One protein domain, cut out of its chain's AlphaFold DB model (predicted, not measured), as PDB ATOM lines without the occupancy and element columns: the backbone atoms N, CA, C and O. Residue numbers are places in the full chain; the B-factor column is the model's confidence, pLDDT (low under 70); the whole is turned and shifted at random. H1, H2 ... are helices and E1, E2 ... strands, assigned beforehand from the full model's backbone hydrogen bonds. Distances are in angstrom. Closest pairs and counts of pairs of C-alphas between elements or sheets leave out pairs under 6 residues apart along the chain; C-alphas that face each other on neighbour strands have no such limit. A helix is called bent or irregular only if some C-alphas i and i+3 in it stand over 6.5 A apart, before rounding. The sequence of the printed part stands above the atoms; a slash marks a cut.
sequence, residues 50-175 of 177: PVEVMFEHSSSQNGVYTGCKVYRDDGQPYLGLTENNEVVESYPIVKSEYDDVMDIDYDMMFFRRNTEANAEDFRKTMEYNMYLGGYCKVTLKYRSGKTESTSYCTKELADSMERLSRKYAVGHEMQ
ATOM      1  N   PRO A  50      -4.654 -55.100 -87.898       88.44
ATOM      2  CA  PRO A  50      -3.954 -56.125 -87.144       88.44
ATOM      3  C   PRO A  50      -4.520 -57.514 -87.470       88.44
ATOM      4  O   PRO A  50      -5.668 -57.681 -87.873       88.44
ATOM      5  N   VAL A  51      -3.689 -58.541 -87.312       91.00
ATOM      6  CA  VAL A  51      -4.129 -59.949 -87.341       91.00
ATOM      7  C   VAL A  51      -4.382 -60.499 -85.948       91.00
ATOM      8  O   VAL A  51      -5.065 -61.514 -85.794       91.00
ATOM      9  N   GLU A  52      -3.811 -59.834 -84.952       92.75
ATOM     10  CA  GLU A  52      -3.852 -60.213 -83.558       92.75
ATOM     11  C   GLU A  52      -3.794 -58.949 -82.696       92.75
ATOM     12  O   GLU A  52      -2.983 -58.047 -82.938       92.75
ATOM     13  N   VAL A  53      -4.666 -58.913 -81.692       91.06
ATOM     14  CA  VAL A  53      -4.839 -57.801 -80.758       91.06
ATOM     15  C   VAL A  53      -4.788 -58.378 -79.354       91.06
ATOM     16  O   VAL A  53      -5.620 -59.205 -78.989       91.06
ATOM     17  N   MET A  54      -3.819 -57.948 -78.557       89.50
ATOM     18  CA  MET A  54      -3.707 -58.309 -77.149       89.50
ATOM     19  C   MET A  54      -4.011 -57.092 -76.286       89.50
ATOM     20  O   MET A  54      -3.458 -56.014 -76.502       89.50
ATOM     21  N   PHE A  55      -4.881 -57.286 -75.308       85.56
ATOM     22  CA  PHE A  55      -5.309 -56.297 -74.337       85.56
ATOM     23  C   PHE A  55      -4.949 -56.805 -72.944       85.56
ATOM     24  O   PHE A  55      -5.471 -57.820 -72.495       85.56
ATOM     25  N   GLU A  56      -4.058 -56.103 -72.256       79.31
ATOM     26  CA  GLU A  56      -3.655 -56.418 -70.889       79.31
ATOM     27  C   GLU A  56      -4.142 -55.320 -69.944       79.31
ATOM     28  O   GLU A  56      -4.014 -54.131 -70.250       79.31
ATOM     29  N   HIS A  57      -4.677 -55.710 -68.789       73.06
ATOM     30  CA  HIS A  57      -5.116 -54.793 -67.743       73.06
ATOM     31  C   HIS A  57      -4.334 -55.074 -66.460       73.06
ATOM     32  O   HIS A  57      -4.386 -56.178 -65.918       73.06
ATOM     33  N   SER A  58      -3.605 -54.078 -65.945       55.97
ATOM     34  CA  SER A  58      -2.926 -54.217 -64.657       55.97
ATOM     35  C   SER A  58      -3.921 -53.966 -63.520       55.97
ATOM     36  O   SER A  58      -4.142 -52.852 -63.049       55.97
ATOM     37  N   SER A  59      -4.588 -55.030 -63.082       52.31
ATOM     38  CA  SER A  59      -5.381 -55.001 -61.850       52.31
ATOM     39  C   SER A  59      -5.338 -56.326 -61.103       52.31
ATOM     40  O   SER A  59      -6.365 -56.795 -60.617       52.31
ATOM     41  N   SER A  60      -4.170 -56.956 -60.978       46.25
ATOM     42  CA  SER A  60      -4.033 -58.061 -60.033       46.25
ATOM     43  C   SER A  60      -2.783 -57.897 -59.175       46.25
ATOM     44  O   SER A  60      -1.645 -58.061 -59.598       46.25
ATOM     45  N   GLN A  61      -3.015 -57.569 -57.903       40.06
ATOM     46  CA  GLN A  61      -2.009 -57.682 -56.851       40.06
ATOM     47  C   GLN A  61      -1.684 -59.150 -56.504       40.06
ATOM     48  O   GLN A  61      -0.906 -59.361 -55.589       40.06
ATOM     49  N   ASN A  62      -2.242 -60.159 -57.192       46.72
ATOM     50  CA  ASN A  62      -2.176 -61.566 -56.767       46.72
ATOM     51  C   ASN A  62      -2.277 -62.594 -57.925       46.72
ATOM     52  O   ASN A  62      -3.031 -63.554 -57.811       46.72
ATOM     53  N   GLY A  63      -1.557 -62.425 -59.041       42.22
ATOM     54  CA  GLY A  63      -1.355 -63.521 -60.017       42.22
ATOM     55  C   GLY A  63      -2.610 -64.041 -60.741       42.22
ATOM     56  O   GLY A  63      -2.658 -65.201 -61.126       42.22
ATOM     57  N   VAL A  64      -3.633 -63.197 -60.910       53.00
ATOM     58  CA  VAL A  64      -4.857 -63.497 -61.677       53.00
ATOM     59  C   VAL A  64      -4.720 -62.882 -63.071       53.00
ATOM     60  O   VAL A  64      -4.193 -61.769 -63.159       53.00
ATOM     61  N   TYR A  65      -5.174 -63.611 -64.103       54.50
ATOM     62  CA  TYR A  65      -5.224 -63.262 -65.536       54.50
ATOM     63  C   TYR A  65      -4.898 -61.799 -65.860       54.50
ATOM     64  O   TYR A  65      -5.592 -60.875 -65.431       54.50
ATOM     65  N   THR A  66      -3.850 -61.591 -66.657       67.69
ATOM     66  CA  THR A  66      -3.307 -60.257 -66.942       67.69
ATOM     67  C   THR A  66      -3.956 -59.599 -68.158       67.69
ATOM     68  O   THR A  66      -3.745 -58.407 -68.382       67.69
ATOM     69  N   GLY A  67      -4.752 -60.338 -68.943       79.06
ATOM     70  CA  GLY A  67      -5.410 -59.811 -70.135       79.06
ATOM     71  C   GLY A  67      -6.174 -60.832 -70.977       79.06
ATOM     72  O   GLY A  67      -6.436 -61.965 -70.570       79.06
ATOM     73  N   CYS A  68      -6.524 -60.408 -72.188       86.62
ATOM     74  CA  CYS A  68      -7.101 -61.240 -73.231       86.62
ATOM     75  C   CYS A  68      -6.523 -60.888 -74.610       86.62
ATOM     76  O   CYS A  68      -5.987 -59.806 -74.845       86.62
ATOM     77  N   LYS A  69      -6.613 -61.832 -75.541       91.62
ATOM     78  CA  LYS A  69      -5.995 -61.780 -76.863       91.62
ATOM     79  C   LYS A  69      -6.979 -62.263 -77.914       91.62
ATOM     80  O   LYS A  69      -7.459 -63.383 -77.828       91.62
ATOM     81  N   VAL A  70      -7.243 -61.465 -78.937       93.94
ATOM     82  CA  VAL A  70      -8.044 -61.871 -80.097       93.94
ATOM     83  C   VAL A  70      -7.106 -62.184 -81.254       93.94
ATOM     84  O   VAL A  70      -6.258 -61.365 -81.608       93.94
ATOM     85  N   TYR A  71      -7.229 -63.375 -81.835       94.50
ATOM     86  CA  TYR A  71      -6.349 -63.849 -82.906       94.50
ATOM     87  C   TYR A  71      -7.059 -64.861 -83.815       94.50
ATOM     88  O   TYR A  71      -8.188 -65.271 -83.547       94.50
ATOM     89  N   ARG A  72      -6.406 -65.243 -84.918       93.06
ATOM     90  CA  ARG A  72      -6.826 -66.363 -85.771       93.06
ATOM     91  C   ARG A  72      -5.770 -67.452 -85.751       93.06
ATOM     92  O   ARG A  72      -4.588 -67.147 -85.884       93.06
ATOM     93  N   ASP A  73      -6.230 -68.690 -85.663       91.88
ATOM     94  CA  ASP A  73      -5.415 -69.892 -85.797       91.88
ATOM     95  C   ASP A  73      -6.092 -70.840 -86.791       91.88
ATOM     96  O   ASP A  73      -7.300 -71.061 -86.710       91.88
ATOM     97  N   ASP A  74      -5.353 -71.271 -87.814       89.81
ATOM     98  CA  ASP A  74      -5.862 -72.044 -88.961       89.81
ATOM     99  C   ASP A  74      -7.182 -71.517 -89.572       89.81
ATOM    100  O   ASP A  74      -8.048 -72.253 -90.042       89.81
ATOM    101  N   GLY A  75      -7.343 -70.189 -89.585       87.06
ATOM    102  CA  GLY A  75      -8.521 -69.508 -90.132       87.06
ATOM    103  C   GLY A  75      -9.719 -69.415 -89.181       87.06
ATOM    104  O   GLY A  75     -10.645 -68.654 -89.476       87.06
ATOM    105  N   GLN A  76      -9.682 -70.091 -88.032       94.06
ATOM    106  CA  GLN A  76     -10.676 -69.978 -86.967       94.06
ATOM    107  C   GLN A  76     -10.298 -68.824 -86.017       94.06
ATOM    108  O   GLN A  76      -9.164 -68.765 -85.542       94.06
ATOM    109  N   PRO A  77     -11.205 -67.871 -85.739       95.06
ATOM    110  CA  PRO A  77     -10.962 -66.830 -84.747       95.06
ATOM    111  C   PRO A  77     -11.147 -67.329 -83.308       95.06
ATOM    112  O   PRO A  77     -12.060 -68.111 -83.018       95.06
ATOM    113  N   TYR A  78     -10.308 -66.811 -82.411       94.56
ATOM    114  CA  TYR A  78     -10.266 -67.154 -80.992       94.56
ATOM    115  C   TYR A  78     -10.146 -65.918 -80.099       94.56
ATOM    116  O   TYR A  78      -9.541 -64.910 -80.474       94.56
ATOM    117  N   LEU A  79     -10.675 -66.058 -78.884       92.88
ATOM    118  CA  LEU A  79     -10.353 -65.248 -77.719       92.88
ATOM    119  C   LEU A  79      -9.480 -66.086 -76.778       92.88
ATOM    120  O   LEU A  79      -9.953 -67.054 -76.192       92.88
ATOM    121  N   GLY A  80      -8.217 -65.710 -76.630       90.12
ATOM    122  CA  GLY A  80      -7.292 -66.270 -75.657       90.12
ATOM    123  C   GLY A  80      -7.289 -65.474 -74.354       90.12
ATOM    124  O   GLY A  80      -7.185 -64.251 -74.393       90.12
ATOM    125  N   LEU A  81      -7.359 -66.137 -73.205       86.12
ATOM    126  CA  LEU A  81      -7.014 -65.530 -71.917       86.12
ATOM    127  C   LEU A  81      -5.497 -65.535 -71.761       86.12
ATOM    128  O   LEU A  81      -4.854 -66.526 -72.119       86.12
ATOM    129  N   THR A  82      -4.923 -64.437 -71.263       82.38
ATOM    130  CA  THR A  82      -3.468 -64.296 -71.166       82.38
ATOM    131  C   THR A  82      -2.957 -64.168 -69.738       82.38
ATOM    132  O   THR A  82      -3.553 -63.503 -68.886       82.38
ATOM    133  N   GLU A  83      -1.800 -64.783 -69.505       79.31
ATOM    134  CA  GLU A  83      -0.979 -64.636 -68.309       79.31
ATOM    135  C   GLU A  83       0.479 -64.459 -68.757       79.31
ATOM    136  O   GLU A  83       0.981 -65.233 -69.566       79.31
ATOM    137  N   ASN A  84       1.170 -63.417 -68.285       75.12
ATOM    138  CA  ASN A  84       2.573 -63.145 -68.648       75.12
ATOM    139  C   ASN A  84       2.852 -63.060 -70.171       75.12
ATOM    140  O   ASN A  84       3.947 -63.387 -70.626       75.12
ATOM    141  N   ASN A  85       1.905 -62.538 -70.960       72.75
ATOM    142  CA  ASN A  85       1.901 -62.502 -72.439       72.75
ATOM    143  C   ASN A  85       1.732 -63.866 -73.141       72.75
ATOM    144  O   ASN A  85       1.792 -63.920 -74.372       72.75
ATOM    145  N   GLU A  86       1.492 -64.951 -72.409       82.75
ATOM    146  CA  GLU A  86       1.181 -66.256 -72.989       82.75
ATOM    147  C   GLU A  86      -0.319 -66.528 -72.927       82.75
ATOM    148  O   GLU A  86      -1.007 -66.093 -72.005       82.75
ATOM    149  N   VAL A  87      -0.839 -67.217 -73.942       87.19
ATOM    150  CA  VAL A  87      -2.238 -67.644 -73.966       87.19
ATOM    151  C   VAL A  87      -2.354 -68.915 -73.138       87.19
ATOM    152  O   VAL A  87      -1.789 -69.940 -73.510       87.19
ATOM    153  N   VAL A  88      -3.082 -68.838 -72.030       87.00
ATOM    154  CA  VAL A  88      -3.274 -69.963 -71.101       87.00
ATOM    155  C   VAL A  88      -4.546 -70.750 -71.396       87.00
ATOM    156  O   VAL A  88      -4.600 -71.954 -71.173       87.00
ATOM    157  N   GLU A  89      -5.558 -70.088 -71.954       86.62
ATOM    158  CA  GLU A  89      -6.823 -70.706 -72.344       86.62
ATOM    159  C   GLU A  89      -7.371 -70.017 -73.592       86.62
ATOM    160  O   GLU A  89      -7.060 -68.854 -73.839       86.62
ATOM    161  N   SER A  90      -8.142 -70.717 -74.427       90.81
ATOM    162  CA  SER A  90      -8.652 -70.171 -75.689       90.81
ATOM    163  C   SER A  90     -10.054 -70.652 -76.006       90.81
ATOM    164  O   SER A  90     -10.352 -71.840 -75.937       90.81
ATOM    165  N   TYR A  91     -10.888 -69.713 -76.436       91.19
ATOM    166  CA  TYR A  91     -12.285 -69.937 -76.761       91.19
ATOM    167  C   TYR A  91     -12.534 -69.563 -78.223       91.19
ATOM    168  O   TYR A  91     -12.173 -68.454 -78.629       91.19
ATOM    169  N   PRO A  92     -13.128 -70.448 -79.042       93.31
ATOM    170  CA  PRO A  92     -13.503 -70.087 -80.401       93.31
ATOM    171  C   PRO A  92     -14.599 -69.017 -80.359       93.31
ATOM    172  O   PRO A  92     -15.590 -69.157 -79.641       93.31
ATOM    173  N   ILE A  93     -14.433 -67.956 -81.146       94.06
ATOM    174  CA  ILE A  93     -15.415 -66.868 -81.266       94.06
ATOM    175  C   ILE A  93     -16.034 -66.858 -82.663       94.06
ATOM    176  O   ILE A  93     -15.538 -67.519 -83.581       94.06
ATOM    177  N   VAL A  94     -17.136 -66.130 -82.859       93.81
ATOM    178  CA  VAL A  94     -17.718 -66.019 -84.205       93.81
ATOM    179  C   VAL A  94     -16.948 -65.010 -85.052       93.81
ATOM    180  O   VAL A  94     -16.372 -64.047 -84.548       93.81
ATOM    181  N   LYS A  95     -16.964 -65.199 -86.375       91.94
ATOM    182  CA  LYS A  95     -16.239 -64.325 -87.307       91.94
ATOM    183  C   LYS A  95     -16.610 -62.846 -87.149       91.94
ATOM    184  O   LYS A  95     -15.714 -62.017 -87.156       91.94
ATOM    185  N   SER A  96     -17.891 -62.528 -86.965       93.06
ATOM    186  CA  SER A  96     -18.332 -61.140 -86.786       93.06
ATOM    187  C   SER A  96     -17.743 -60.488 -85.535       93.06
ATOM    188  O   SER A  96     -17.417 -59.318 -85.572       93.06
ATOM    189  N   GLU A  97     -17.548 -61.236 -84.447       93.12
ATOM    190  CA  GLU A  97     -16.932 -60.710 -83.219       93.12
ATOM    191  C   GLU A  97     -15.438 -60.443 -83.383       93.12
ATOM    192  O   GLU A  97     -14.907 -59.495 -82.816       93.12
ATOM    193  N   TYR A  98     -14.758 -61.290 -84.154       92.94
ATOM    194  CA  TYR A  98     -13.377 -61.040 -84.539       92.94
ATOM    195  C   TYR A  98     -13.276 -59.809 -85.437       92.94
ATOM    196  O   TYR A  98     -12.417 -58.960 -85.215       92.94
ATOM    197  N   ASP A  99     -14.138 -59.728 -86.452       91.19
ATOM    198  CA  ASP A  99     -14.144 -58.626 -87.409       91.19
ATOM    199  C   ASP A  99     -14.461 -57.299 -86.683       91.19
ATOM    200  O   ASP A  99     -13.739 -56.335 -86.906       91.19
ATOM    201  N   ASP A 100     -15.403 -57.281 -85.721       90.75
ATOM    202  CA  ASP A 100     -15.697 -56.123 -84.852       90.75
ATOM    203  C   ASP A 100     -14.432 -55.569 -84.172       90.75
ATOM    204  O   ASP A 100     -14.235 -54.360 -84.119       90.75
ATOM    205  N   VAL A 101     -13.571 -56.445 -83.637       91.00
ATOM    206  CA  VAL A 101     -12.331 -56.027 -82.964       91.00
ATOM    207  C   VAL A 101     -11.290 -55.571 -83.984       91.00
ATOM    208  O   VAL A 101     -10.654 -54.543 -83.789       91.00
ATOM    209  N   MET A 102     -11.110 -56.307 -85.083       89.88
ATOM    210  CA  MET A 102     -10.083 -55.983 -86.080       89.88
ATOM    211  C   MET A 102     -10.402 -54.743 -86.925       89.88
ATOM    212  O   MET A 102      -9.479 -54.166 -87.500       89.88
ATOM    213  N   ASP A 103     -11.672 -54.337 -87.006       87.88
ATOM    214  CA  ASP A 103     -12.110 -53.129 -87.714       87.88
ATOM    215  C   ASP A 103     -11.982 -51.840 -86.884       87.88
ATOM    216  O   ASP A 103     -12.193 -50.754 -87.437       87.88
ATOM    217  N   ILE A 104     -11.610 -51.935 -85.600       85.62
ATOM    218  CA  ILE A 104     -11.340 -50.769 -84.750       85.62
ATOM    219  C   ILE A 104     -10.227 -49.926 -85.377       85.62
ATOM    220  O   ILE A 104      -9.206 -50.439 -85.839       85.62
ATOM    221  N   ASP A 105     -10.412 -48.606 -85.367       81.75
ATOM    222  CA  ASP A 105      -9.396 -47.679 -85.850       81.75
ATOM    223  C   ASP A 105      -8.254 -47.540 -84.831       81.75
ATOM    224  O   ASP A 105      -8.285 -46.741 -83.887       81.75
ATOM    225  N   TYR A 106      -7.228 -48.363 -85.029       77.38
ATOM    226  CA  TYR A 106      -6.030 -48.370 -84.202       77.38
ATOM    227  C   TYR A 106      -5.086 -47.204 -84.489       77.38
ATOM    228  O   TYR A 106      -4.226 -46.926 -83.650       77.38
ATOM    229  N   ASP A 107      -5.249 -46.481 -85.602       72.00
ATOM    230  CA  ASP A 107      -4.371 -45.358 -85.927       72.00
ATOM    231  C   ASP A 107      -4.407 -44.337 -84.780       72.00
ATOM    232  O   ASP A 107      -3.363 -43.927 -84.273       72.00
ATOM    233  N   MET A 108      -5.584 -44.036 -84.226       65.06
ATOM    234  CA  MET A 108      -5.712 -43.122 -83.082       65.06
ATOM    235  C   MET A 108      -4.940 -43.555 -81.820       65.06
ATOM    236  O   MET A 108      -4.583 -42.701 -81.008       65.06
ATOM    237  N   MET A 109      -4.657 -44.851 -81.635       67.75
ATOM    238  CA  MET A 109      -3.897 -45.359 -80.482       67.75
ATOM    239  C   MET A 109      -2.380 -45.247 -80.650       67.75
ATOM    240  O   MET A 109      -1.654 -45.163 -79.654       67.75
ATOM    241  N   PHE A 110      -1.903 -45.255 -81.896       66.00
ATOM    242  CA  PHE A 110      -0.478 -45.282 -82.241       66.00
ATOM    243  C   PHE A 110       0.005 -43.987 -82.912       66.00
ATOM    244  O   PHE A 110       1.215 -43.762 -83.031       66.00
ATOM    245  N   PHE A 111      -0.910 -43.082 -83.269       60.22
ATOM    246  CA  PHE A 111      -0.581 -41.741 -83.733       60.22
ATOM    247  C   PHE A 111       0.043 -40.917 -82.600       60.22
ATOM    248  O   PHE A 111      -0.621 -40.340 -81.736       60.22
ATOM    249  N   ARG A 112       1.372 -40.787 -82.647       53.44
ATOM    250  CA  ARG A 112       2.074 -39.673 -82.004       53.44
ATOM    251  C   ARG A 112       1.485 -38.363 -82.531       53.44
ATOM    252  O   ARG A 112       1.529 -38.132 -83.737       53.44
ATOM    253  N   ARG A 113       0.967 -37.537 -81.606       48.19
ATOM    254  CA  ARG A 113       0.618 -36.106 -81.742       48.19
ATOM    255  C   ARG A 113       1.069 -35.519 -83.077       48.19
ATOM    256  O   ARG A 113       2.270 -35.327 -83.224       48.19
ATOM    257  N   ASN A 114       0.158 -35.179 -83.987       42.12
ATOM    258  CA  ASN A 114       0.520 -34.261 -85.075       42.12
ATOM    259  C   ASN A 114      -0.613 -33.404 -85.655       42.12
ATOM    260  O   ASN A 114      -0.395 -32.729 -86.654       42.12
ATOM    261  N   THR A 115      -1.771 -33.312 -84.999       52.06
ATOM    262  CA  THR A 115      -2.776 -32.274 -85.288       52.06
ATOM    263  C   THR A 115      -3.547 -31.922 -84.016       52.06
ATOM    264  O   THR A 115      -3.868 -32.800 -83.216       52.06
ATOM    265  N   GLU A 116      -3.846 -30.635 -83.810       54.06
ATOM    266  CA  GLU A 116      -4.629 -30.137 -82.662       54.06
ATOM    267  C   GLU A 116      -6.025 -30.782 -82.582       54.06
ATOM    268  O   GLU A 116      -6.546 -30.982 -81.489       54.06
ATOM    269  N   ALA A 117      -6.576 -31.213 -83.725       52.38
ATOM    270  CA  ALA A 117      -7.826 -31.969 -83.813       52.38
ATOM    271  C   ALA A 117      -7.784 -33.314 -83.059       52.38
ATOM    272  O   ALA A 117      -8.786 -33.720 -82.483       52.38
ATOM    273  N   ASN A 118      -6.619 -33.965 -82.976       58.16
ATOM    274  CA  ASN A 118      -6.469 -35.260 -82.305       58.16
ATOM    275  C   ASN A 118      -6.138 -35.113 -80.810       58.16
ATOM    276  O   ASN A 118      -6.117 -36.100 -80.078       58.16
ATOM    277  N   ALA A 119      -5.848 -33.897 -80.335       59.59
ATOM    278  CA  ALA A 119      -5.431 -33.664 -78.954       59.59
ATOM    279  C   ALA A 119      -6.598 -33.774 -77.961       59.59
ATOM    280  O   ALA A 119      -6.411 -34.265 -76.847       59.59
ATOM    281  N   GLU A 120      -7.799 -33.343 -78.356       63.78
ATOM    282  CA  GLU A 120      -8.991 -33.440 -77.510       63.78
ATOM    283  C   GLU A 120      -9.498 -34.885 -77.403       63.78
ATOM    284  O   GLU A 120      -9.796 -35.345 -76.300       63.78
ATOM    285  N   ASP A 121      -9.510 -35.630 -78.508       59.91
ATOM    286  CA  ASP A 121      -9.893 -37.047 -78.500       59.91
ATOM    287  C   ASP A 121      -8.864 -37.912 -77.760       59.91
ATOM    288  O   ASP A 121      -9.234 -38.794 -76.975       59.91
ATOM    289  N   PHE A 122      -7.574 -37.583 -77.886       62.97
ATOM    290  CA  PHE A 122      -6.522 -38.163 -77.053       62.97
ATOM    291  C   PHE A 122      -6.748 -37.869 -75.563       62.97
ATOM    292  O   PHE A 122      -6.646 -38.775 -74.735       62.97
ATOM    293  N   ARG A 123      -7.101 -36.626 -75.200       63.66
ATOM    294  CA  ARG A 123      -7.357 -36.227 -73.805       63.66
ATOM    295  C   ARG A 123      -8.551 -36.969 -73.203       63.66
ATOM    296  O   ARG A 123      -8.406 -37.532 -72.123       63.66
ATOM    297  N   LYS A 124      -9.690 -37.025 -73.901       63.31
ATOM    298  CA  LYS A 124     -10.890 -37.759 -73.445       63.31
ATOM    299  C   LYS A 124     -10.592 -39.233 -73.210       63.31
ATOM    300  O   LYS A 124     -11.057 -39.829 -72.242       63.31
ATOM    301  N   THR A 125      -9.788 -39.819 -74.087       60.41
ATOM    302  CA  THR A 125      -9.445 -41.227 -73.964       60.41
ATOM    303  C   THR A 125      -8.401 -41.466 -72.865       60.41
ATOM    304  O   THR A 125      -8.481 -42.462 -72.149       60.41
ATOM    305  N   MET A 126      -7.475 -40.531 -72.629       59.88
ATOM    306  CA  MET A 126      -6.617 -40.546 -71.434       59.88
ATOM    307  C   MET A 126      -7.433 -40.444 -70.136       59.88
ATOM    308  O   MET A 126      -7.180 -41.203 -69.205       59.88
ATOM    309  N   GLU A 127      -8.424 -39.550 -70.077       59.88
ATOM    310  CA  GLU A 127      -9.329 -39.398 -68.927       59.88
ATOM    311  C   GLU A 127     -10.115 -40.697 -68.657       59.88
ATOM    312  O   GLU A 127     -10.264 -41.098 -67.504       59.88
ATOM    313  N   TYR A 128     -10.535 -41.416 -69.705       57.50
ATOM    314  CA  TYR A 128     -11.174 -42.730 -69.574       57.50
ATOM    315  C   TYR A 128     -10.216 -43.815 -69.046       57.50
ATOM    316  O   TYR A 128     -10.585 -44.576 -68.155       57.50
ATOM    317  N   ASN A 129      -8.961 -43.851 -69.512       56.25
ATOM    318  CA  ASN A 129      -7.948 -44.764 -68.963       56.25
ATOM    319  C   ASN A 129      -7.669 -44.478 -67.474       56.25
ATOM    320  O   ASN A 129      -7.501 -45.408 -66.690       56.25
ATOM    321  N   MET A 130      -7.685 -43.207 -67.053       55.31
ATOM    322  CA  MET A 130      -7.591 -42.843 -65.631       55.31
ATOM    323  C   MET A 130      -8.829 -43.282 -64.832       55.31
ATOM    324  O   MET A 130      -8.695 -43.659 -63.668       55.31
ATOM    325  N   TYR A 131     -10.019 -43.265 -65.442       54.94
ATOM    326  CA  TYR A 131     -11.265 -43.731 -64.824       54.94
ATOM    327  C   TYR A 131     -11.298 -45.252 -64.606       54.94
ATOM    328  O   TYR A 131     -11.831 -45.706 -63.597       54.94
ATOM    329  N   LEU A 132     -10.686 -46.040 -65.498       52.22
ATOM    330  CA  LEU A 132     -10.595 -47.500 -65.360       52.22
ATOM    331  C   LEU A 132      -9.664 -47.965 -64.220       52.22
ATOM    332  O   LEU A 132      -9.623 -49.153 -63.909       52.22
ATOM    333  N   GLY A 133      -8.948 -47.053 -63.551       47.22
ATOM    334  CA  GLY A 133      -8.208 -47.356 -62.322       47.22
ATOM    335  C   GLY A 133      -6.987 -48.267 -62.502       47.22
ATOM    336  O   GLY A 133      -6.458 -48.765 -61.508       47.22
ATOM    337  N   GLY A 134      -6.520 -48.478 -63.736       53.97
ATOM    338  CA  GLY A 134      -5.413 -49.380 -64.053       53.97
ATOM    339  C   GLY A 134      -4.654 -48.988 -65.321       53.97
ATOM    340  O   GLY A 134      -5.115 -48.193 -66.138       53.97
ATOM    341  N   TYR A 135      -3.450 -49.540 -65.468       56.94
ATOM    342  CA  TYR A 135      -2.649 -49.405 -66.683       56.94
ATOM    343  C   TYR A 135      -3.142 -50.430 -67.707       56.94
ATOM    344  O   TYR A 135      -3.127 -51.632 -67.434       56.94
ATOM    345  N   CYS A 136      -3.562 -49.967 -68.884       72.69
ATOM    346  CA  CYS A 136      -3.876 -50.835 -70.012       72.69
ATOM    347  C   CYS A 136      -2.675 -50.907 -70.958       72.69
ATOM    348  O   CYS A 136      -2.101 -49.875 -71.302       72.69
ATOM    349  N   LYS A 137      -2.304 -52.108 -71.405       80.38
ATOM    350  CA  LYS A 137      -1.356 -52.298 -72.506       80.38
ATOM    351  C   LYS A 137      -2.067 -52.960 -73.673       80.38
ATOM    352  O   LYS A 137      -2.574 -54.070 -73.553       80.38
ATOM    353  N   VAL A 138      -2.059 -52.286 -74.815       85.44
ATOM    354  CA  VAL A 138      -2.549 -52.826 -76.083       85.44
ATOM    355  C   VAL A 138      -1.344 -53.194 -76.930       85.44
ATOM    356  O   VAL A 138      -0.446 -52.374 -77.121       85.44
ATOM    357  N   THR A 139      -1.314 -54.424 -77.431       89.12
ATOM    358  CA  THR A 139      -0.291 -54.900 -78.365       89.12
ATOM    359  C   THR A 139      -0.961 -55.366 -79.649       89.12
ATOM    360  O   THR A 139      -1.859 -56.203 -79.616       89.12
ATOM    361  N   LEU A 140      -0.513 -54.826 -80.777       90.81
ATOM    362  CA  LEU A 140      -0.983 -55.165 -82.113       90.81
ATOM    363  C   LEU A 140       0.095 -55.926 -82.859       90.81
ATOM    364  O   LEU A 140       1.262 -55.530 -82.848       90.81
ATOM    365  N   LYS A 141      -0.307 -56.977 -83.563       91.00
ATOM    366  CA  LYS A 141       0.551 -57.705 -84.493       91.00
ATOM    367  C   LYS A 141      -0.080 -57.663 -85.875       91.00
ATOM    368  O   LYS A 141      -1.250 -58.004 -86.038       91.00
ATOM    369  N   TYR A 142       0.699 -57.262 -86.873       89.44
ATOM    370  CA  TYR A 142       0.245 -57.093 -88.254       89.44
ATOM    371  C   TYR A 142       0.702 -58.246 -89.152       89.44
ATOM    372  O   TYR A 142       1.652 -58.967 -88.839       89.44
ATOM    373  N   ARG A 143       0.078 -58.376 -90.333       85.50
ATOM    374  CA  ARG A 143       0.464 -59.368 -91.364       85.50
ATOM    375  C   ARG A 143       1.926 -59.261 -91.789       85.50
ATOM    376  O   ARG A 143       2.531 -60.262 -92.150       85.50
ATOM    377  N   SER A 144       2.487 -58.054 -91.746       84.19
ATOM    378  CA  SER A 144       3.888 -57.782 -92.080       84.19
ATOM    379  C   SER A 144       4.890 -58.369 -91.077       84.19
ATOM    380  O   SER A 144       6.089 -58.307 -91.322       84.19
ATOM    381  N   GLY A 145       4.422 -58.891 -89.937       86.06
ATOM    382  CA  GLY A 145       5.263 -59.307 -88.816       86.06
ATOM    383  C   GLY A 145       5.664 -58.157 -87.887       86.06
ATOM    384  O   GLY A 145       6.304 -58.400 -86.868       86.06
ATOM    385  N   LYS A 146       5.276 -56.912 -88.201       87.38
ATOM    386  CA  LYS A 146       5.441 -55.769 -87.299       87.38
ATOM    387  C   LYS A 146       4.575 -55.970 -86.052       87.38
ATOM    388  O   LYS A 146       3.411 -56.354 -86.170       87.38
ATOM    389  N   THR A 147       5.135 -55.638 -84.893       89.69
ATOM    390  CA  THR A 147       4.415 -55.566 -83.619       89.69
ATOM    391  C   THR A 147       4.528 -54.155 -83.062       89.69
ATOM    392  O   THR A 147       5.615 -53.576 -83.063       89.69
ATOM    393  N   GLU A 148       3.422 -53.604 -82.580       89.00
ATOM    394  CA  GLU A 148       3.371 -52.304 -81.913       89.00
ATOM    395  C   GLU A 148       2.694 -52.450 -80.554       89.00
ATOM    396  O   GLU A 148       1.762 -53.235 -80.407       89.00
ATOM    397  N   SER A 149       3.154 -51.703 -79.552       84.75
ATOM    398  CA  SER A 149       2.519 -51.688 -78.231       84.75
ATOM    399  C   SER A 149       2.342 -50.274 -77.710       84.75
ATOM    400  O   SER A 149       3.243 -49.447 -77.863       84.75
ATOM    401  N   THR A 150       1.225 -50.021 -77.044       80.75
ATOM    402  CA  THR A 150       0.928 -48.747 -76.392       80.75
ATOM    403  C   THR A 150       0.299 -48.984 -75.022       80.75
ATOM    404  O   THR A 150      -0.297 -50.028 -74.762       80.75
ATOM    405  N   SER A 151       0.448 -48.009 -74.136       75.19
ATOM    406  CA  SER A 151      -0.053 -48.021 -72.756       75.19
ATOM    407  C   SER A 151      -1.445 -47.387 -72.639       75.19
ATOM    408  O   SER A 151      -1.763 -46.720 -71.654       75.19
ATOM    409  N   TYR A 152      -2.219 -47.481 -73.714       71.44
ATOM    410  CA  TYR A 152      -3.434 -46.717 -73.939       71.44
ATOM    411  C   TYR A 152      -4.433 -47.571 -74.709       71.44
ATOM    412  O   TYR A 152      -4.069 -48.223 -75.686       71.44
ATOM    413  N   CYS A 153      -5.701 -47.524 -74.312       75.56
ATOM    414  CA  CYS A 153      -6.789 -48.108 -75.085       75.56
ATOM    415  C   CYS A 153      -7.878 -47.077 -75.367       75.56
ATOM    416  O   CYS A 153      -8.129 -46.183 -74.558       75.56
ATOM    417  N   THR A 154      -8.546 -47.225 -76.511       76.19
ATOM    418  CA  THR A 154      -9.821 -46.546 -76.767       76.19
ATOM    419  C   THR A 154     -10.945 -47.213 -75.993       76.19
ATOM    420  O   THR A 154     -10.924 -48.432 -75.817       76.19
ATOM    421  N   LYS A 155     -11.983 -46.441 -75.666       76.44
ATOM    422  CA  LYS A 155     -13.224 -46.973 -75.095       76.44
ATOM    423  C   LYS A 155     -13.838 -48.092 -75.948       76.44
ATOM    424  O   LYS A 155     -14.236 -49.106 -75.401       76.44
ATOM    425  N   GLU A 156     -13.861 -47.936 -77.270       83.44
ATOM    426  CA  GLU A 156     -14.429 -48.932 -78.191       83.44
ATOM    427  C   GLU A 156     -13.744 -50.303 -78.073       83.44
ATOM    428  O   GLU A 156     -14.415 -51.330 -77.940       83.44
ATOM    429  N   LEU A 157     -12.407 -50.314 -78.039       84.62
ATOM    430  CA  LEU A 157     -11.630 -51.522 -77.762       84.62
ATOM    431  C   LEU A 157     -11.923 -52.089 -76.369       84.62
ATOM    432  O   LEU A 157     -12.153 -53.288 -76.254       84.62
ATOM    433  N   ALA A 158     -11.924 -51.256 -75.327       80.44
ATOM    434  CA  ALA A 158     -12.183 -51.706 -73.960       80.44
ATOM    435  C   ALA A 158     -13.571 -52.362 -73.827       80.44
ATOM    436  O   ALA A 158     -13.664 -53.501 -73.369       80.44
ATOM    437  N   ASP A 159     -14.621 -51.695 -74.316       83.00
ATOM    438  CA  ASP A 159     -16.002 -52.191 -74.307       83.00
ATOM    439  C   ASP A 159     -16.120 -53.509 -75.100       83.00
ATOM    440  O   ASP A 159     -16.790 -54.454 -74.673       83.00
ATOM    441  N   SER A 160     -15.438 -53.609 -76.247       88.00
ATOM    442  CA  SER A 160     -15.437 -54.819 -77.077       88.00
ATOM    443  C   SER A 160     -14.748 -55.995 -76.387       88.00
ATOM    444  O   SER A 160     -15.297 -57.101 -76.365       88.00
ATOM    445  N   MET A 161     -13.577 -55.764 -75.790       85.75
ATOM    446  CA  MET A 161     -12.808 -56.796 -75.095       85.75
ATOM    447  C   MET A 161     -13.501 -57.247 -73.804       85.75
ATOM    448  O   MET A 161     -13.529 -58.444 -73.522       85.75
ATOM    449  N   GLU A 162     -14.129 -56.332 -73.063       81.25
ATOM    450  CA  GLU A 162     -14.940 -56.661 -71.887       81.25
ATOM    451  C   GLU A 162     -16.196 -57.463 -72.259       81.25
ATOM    452  O   GLU A 162     -16.530 -58.456 -71.610       81.25
ATOM    453  N   ARG A 163     -16.894 -57.075 -73.335       86.44
ATOM    454  CA  ARG A 163     -18.053 -57.821 -73.844       86.44
ATOM    455  C   ARG A 163     -17.672 -59.260 -74.192       86.44
ATOM    456  O   ARG A 163     -18.391 -60.188 -73.818       86.44
ATOM    457  N   LEU A 164     -16.552 -59.447 -74.895       87.00
ATOM    458  CA  LEU A 164     -16.061 -60.771 -75.279       87.00
ATOM    459  C   LEU A 164     -15.605 -61.584 -74.066       87.00
ATOM    460  O   LEU A 164     -16.000 -62.742 -73.938       87.00
ATOM    461  N   SER A 165     -14.845 -60.987 -73.145       81.62
ATOM    462  CA  SER A 165     -14.394 -61.691 -71.942       81.62
ATOM    463  C   SER A 165     -15.572 -62.138 -71.076       81.62
ATOM    464  O   SER A 165     -15.626 -63.294 -70.671       81.62
ATOM    465  N   ARG A 166     -16.590 -61.296 -70.869       80.94
ATOM    466  CA  ARG A 166     -17.797 -61.695 -70.126       80.94
ATOM    467  C   ARG A 166     -18.563 -62.816 -70.822       80.94
ATOM    468  O   ARG A 166     -19.046 -63.727 -70.158       80.94
ATOM    469  N   LYS A 167     -18.676 -62.764 -72.149       86.31
ATOM    470  CA  LYS A 167     -19.412 -63.775 -72.914       86.31
ATOM    471  C   LYS A 167     -18.751 -65.155 -72.842       86.31
ATOM    472  O   LYS A 167     -19.462 -66.144 -72.692       86.31
ATOM    473  N   TYR A 168     -17.426 -65.212 -72.962       81.56
ATOM    474  CA  TYR A 168     -16.696 -66.472 -73.130       81.56
ATOM    475  C   TYR A 168     -15.963 -66.942 -71.867       81.56
ATOM    476  O   TYR A 168     -15.955 -68.137 -71.602       81.56
ATOM    477  N   ALA A 169     -15.417 -66.033 -71.054       68.44
ATOM    478  CA  ALA A 169     -14.674 -66.383 -69.839       68.44
ATOM    479  C   ALA A 169     -15.585 -66.530 -68.604       68.44
ATOM    480  O   ALA A 169     -15.457 -67.493 -67.858       68.44
ATOM    481  N   VAL A 170     -16.562 -65.632 -68.403       58.91
ATOM    482  CA  VAL A 170     -17.493 -65.725 -67.249       58.91
ATOM    483  C   VAL A 170     -18.576 -66.791 -67.477       58.91
ATOM    484  O   VAL A 170     -19.086 -67.388 -66.529       58.91
ATOM    485  N   GLY A 171     -18.907 -67.089 -68.736       48.09
ATOM    486  CA  GLY A 171     -19.879 -68.128 -69.090       48.09
ATOM    487  C   GLY A 171     -19.473 -69.549 -68.672       48.09
ATOM    488  O   GLY A 171     -20.352 -70.390 -68.486       48.09
ATOM    489  N   HIS A 172     -18.176 -69.815 -68.478       46.47
ATOM    490  CA  HIS A 172     -17.669 -71.144 -68.120       46.47
ATOM    491  C   HIS A 172     -17.533 -71.396 -66.612       46.47
ATOM    492  O   HIS A 172     -17.603 -72.553 -66.196       46.47
ATOM    493  N   GLU A 173     -17.466 -70.358 -65.771       43.09
ATOM    494  CA  GLU A 173     -17.507 -70.532 -64.308       43.09
ATOM    495  C   GLU A 173     -18.861 -71.088 -63.822       43.09
ATOM    496  O   GLU A 173     -18.918 -71.773 -62.804       43.09
ATOM    497  N   MET A 174     -19.951 -70.879 -64.575       33.94
ATOM    498  CA  MET A 174     -21.276 -71.429 -64.244       33.94
ATOM    499  C   MET A 174     -21.492 -72.889 -64.680       33.94
ATOM    500  O   MET A 174     -22.529 -73.457 -64.352       33.94
ATOM    501  N   GLN A 175     -20.561 -73.508 -65.417       32.94
ATOM    502  CA  GLN A 175     -20.683 -74.910 -65.858       32.94
ATOM    503  C   GLN A 175     -19.839 -75.897 -65.037       32.94
ATOM    504  O   GLN A 175     -19.886 -77.098 -65.294       32.94
TER     505      GLN A 175
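This is residues 50 to 175 of the 177 residues of an uncharacterized protein of Ruminococcus albus 8 (UniProt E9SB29). A strongly twisted sheet of six strands makes a wall, and two helices, H1 and H4, cover one of its faces, with H4 crossing the strands and H1 slanting over E3 and E2. A third long helix, H3, is off the sheet, near the first residues of H4, and the short H2 only grazes the sheet; at the far end of H4, residues 170 to 175 stick out. The printed part has 126 residues, with four named helices and six named strands in the order E1 E2 E3 E4 H1 H2 H3 E5 E6 H4. The sheet runs E4 E3 E2 E1 E5 E6, antiparallel throughout, and the class is mixed, helices and strands. The whole is compact, with a radius of gyration of the C-alphas of 14.8 A and spans of 49 by 35 by 23 A.

Find C-alpha 50 at (-3.954, -56.125, -87.144); from there E1 runs over residues 50 to 57, 19.5 A long. Next in the sheet come E2, residues 67 to 73, 18.6 A; E3, residues 76 to 83, 21.7 A; and E4, residues 86 to 92, 16.9 A. Beside E1 you will also find E5, residues 136 to 142, 19.7 A, and then E6, residues 147 to 150. Of the helices, H1 takes residues 95 to 102, 10.4 A, and H2 residues 107 to 110. Look for C-alpha 117 at (-7.826, -31.969, -83.813), where H3 begins; it runs to residue 131, 22.6 A on, and is irregular, but only just: C-alphas 117 and 120 are 6.6 A apart. H4, residues 155 to 173, 26.3 A long, ends at C-alpha 173, (-17.507, -70.532, -64.308); it has a kink of 28 degrees near residue 166.

Start at the sheet, whose edge strands are E4 and E6. E1 to E4 form a meander, each strand the antiparallel neighbour of the one before. Between E1 and E2, N 55 and O 68 are 2.8 A apart, within hydrogen-bond range; between E2 and E3 look at N 69 and O 80, 2.7 A; between E3 and E4 at N 81 and O 89, 2.8 A. On the other side of E1 from E2, E5 is antiparallel at 166 degrees, with N 54 and O 139 at 2.8 A. E5 and E6 are a hairpin, with N 140 and O 148 at 2.8 A. H1 and H4 lie on the same face, two layers with the sheet. H1 has a height over the sheet of 8.6 A, and the C-alphas of Pro 77 and Tyr 98 are its closest to E3, 6.3 A. H4 has a height of 9.4 A and runs across the strands, at 75 degrees to E1 on the local plane. H4 touches H1 with residues 157 to 164 alone, closest at the C-alphas of Val 101 and Ser 160, 6.8 A, at a steep tilt of 42 degrees, opposite ways. H3 is close to H4 but not clearly touching, with the C-alphas of Thr 125 and Lys 155 closest at 7.0 A. H2 only grazes the sheet, with residues 109 to 110. In H1 every O i to N i+4 pair is within hydrogen-bond range; in H3 10 of 11 are, in H4 11 of 15, and H2 is too short for such a pair.

The two C-alphas farthest apart, those of Glu 116 and Gln 175, are 50.4 A from each other. The printed part has no cut, and no link is long. The mean pLDDT of the printed part is 75.0; look for values under 70 at residues 58 to 66, 108 to 135 and 169 to 175.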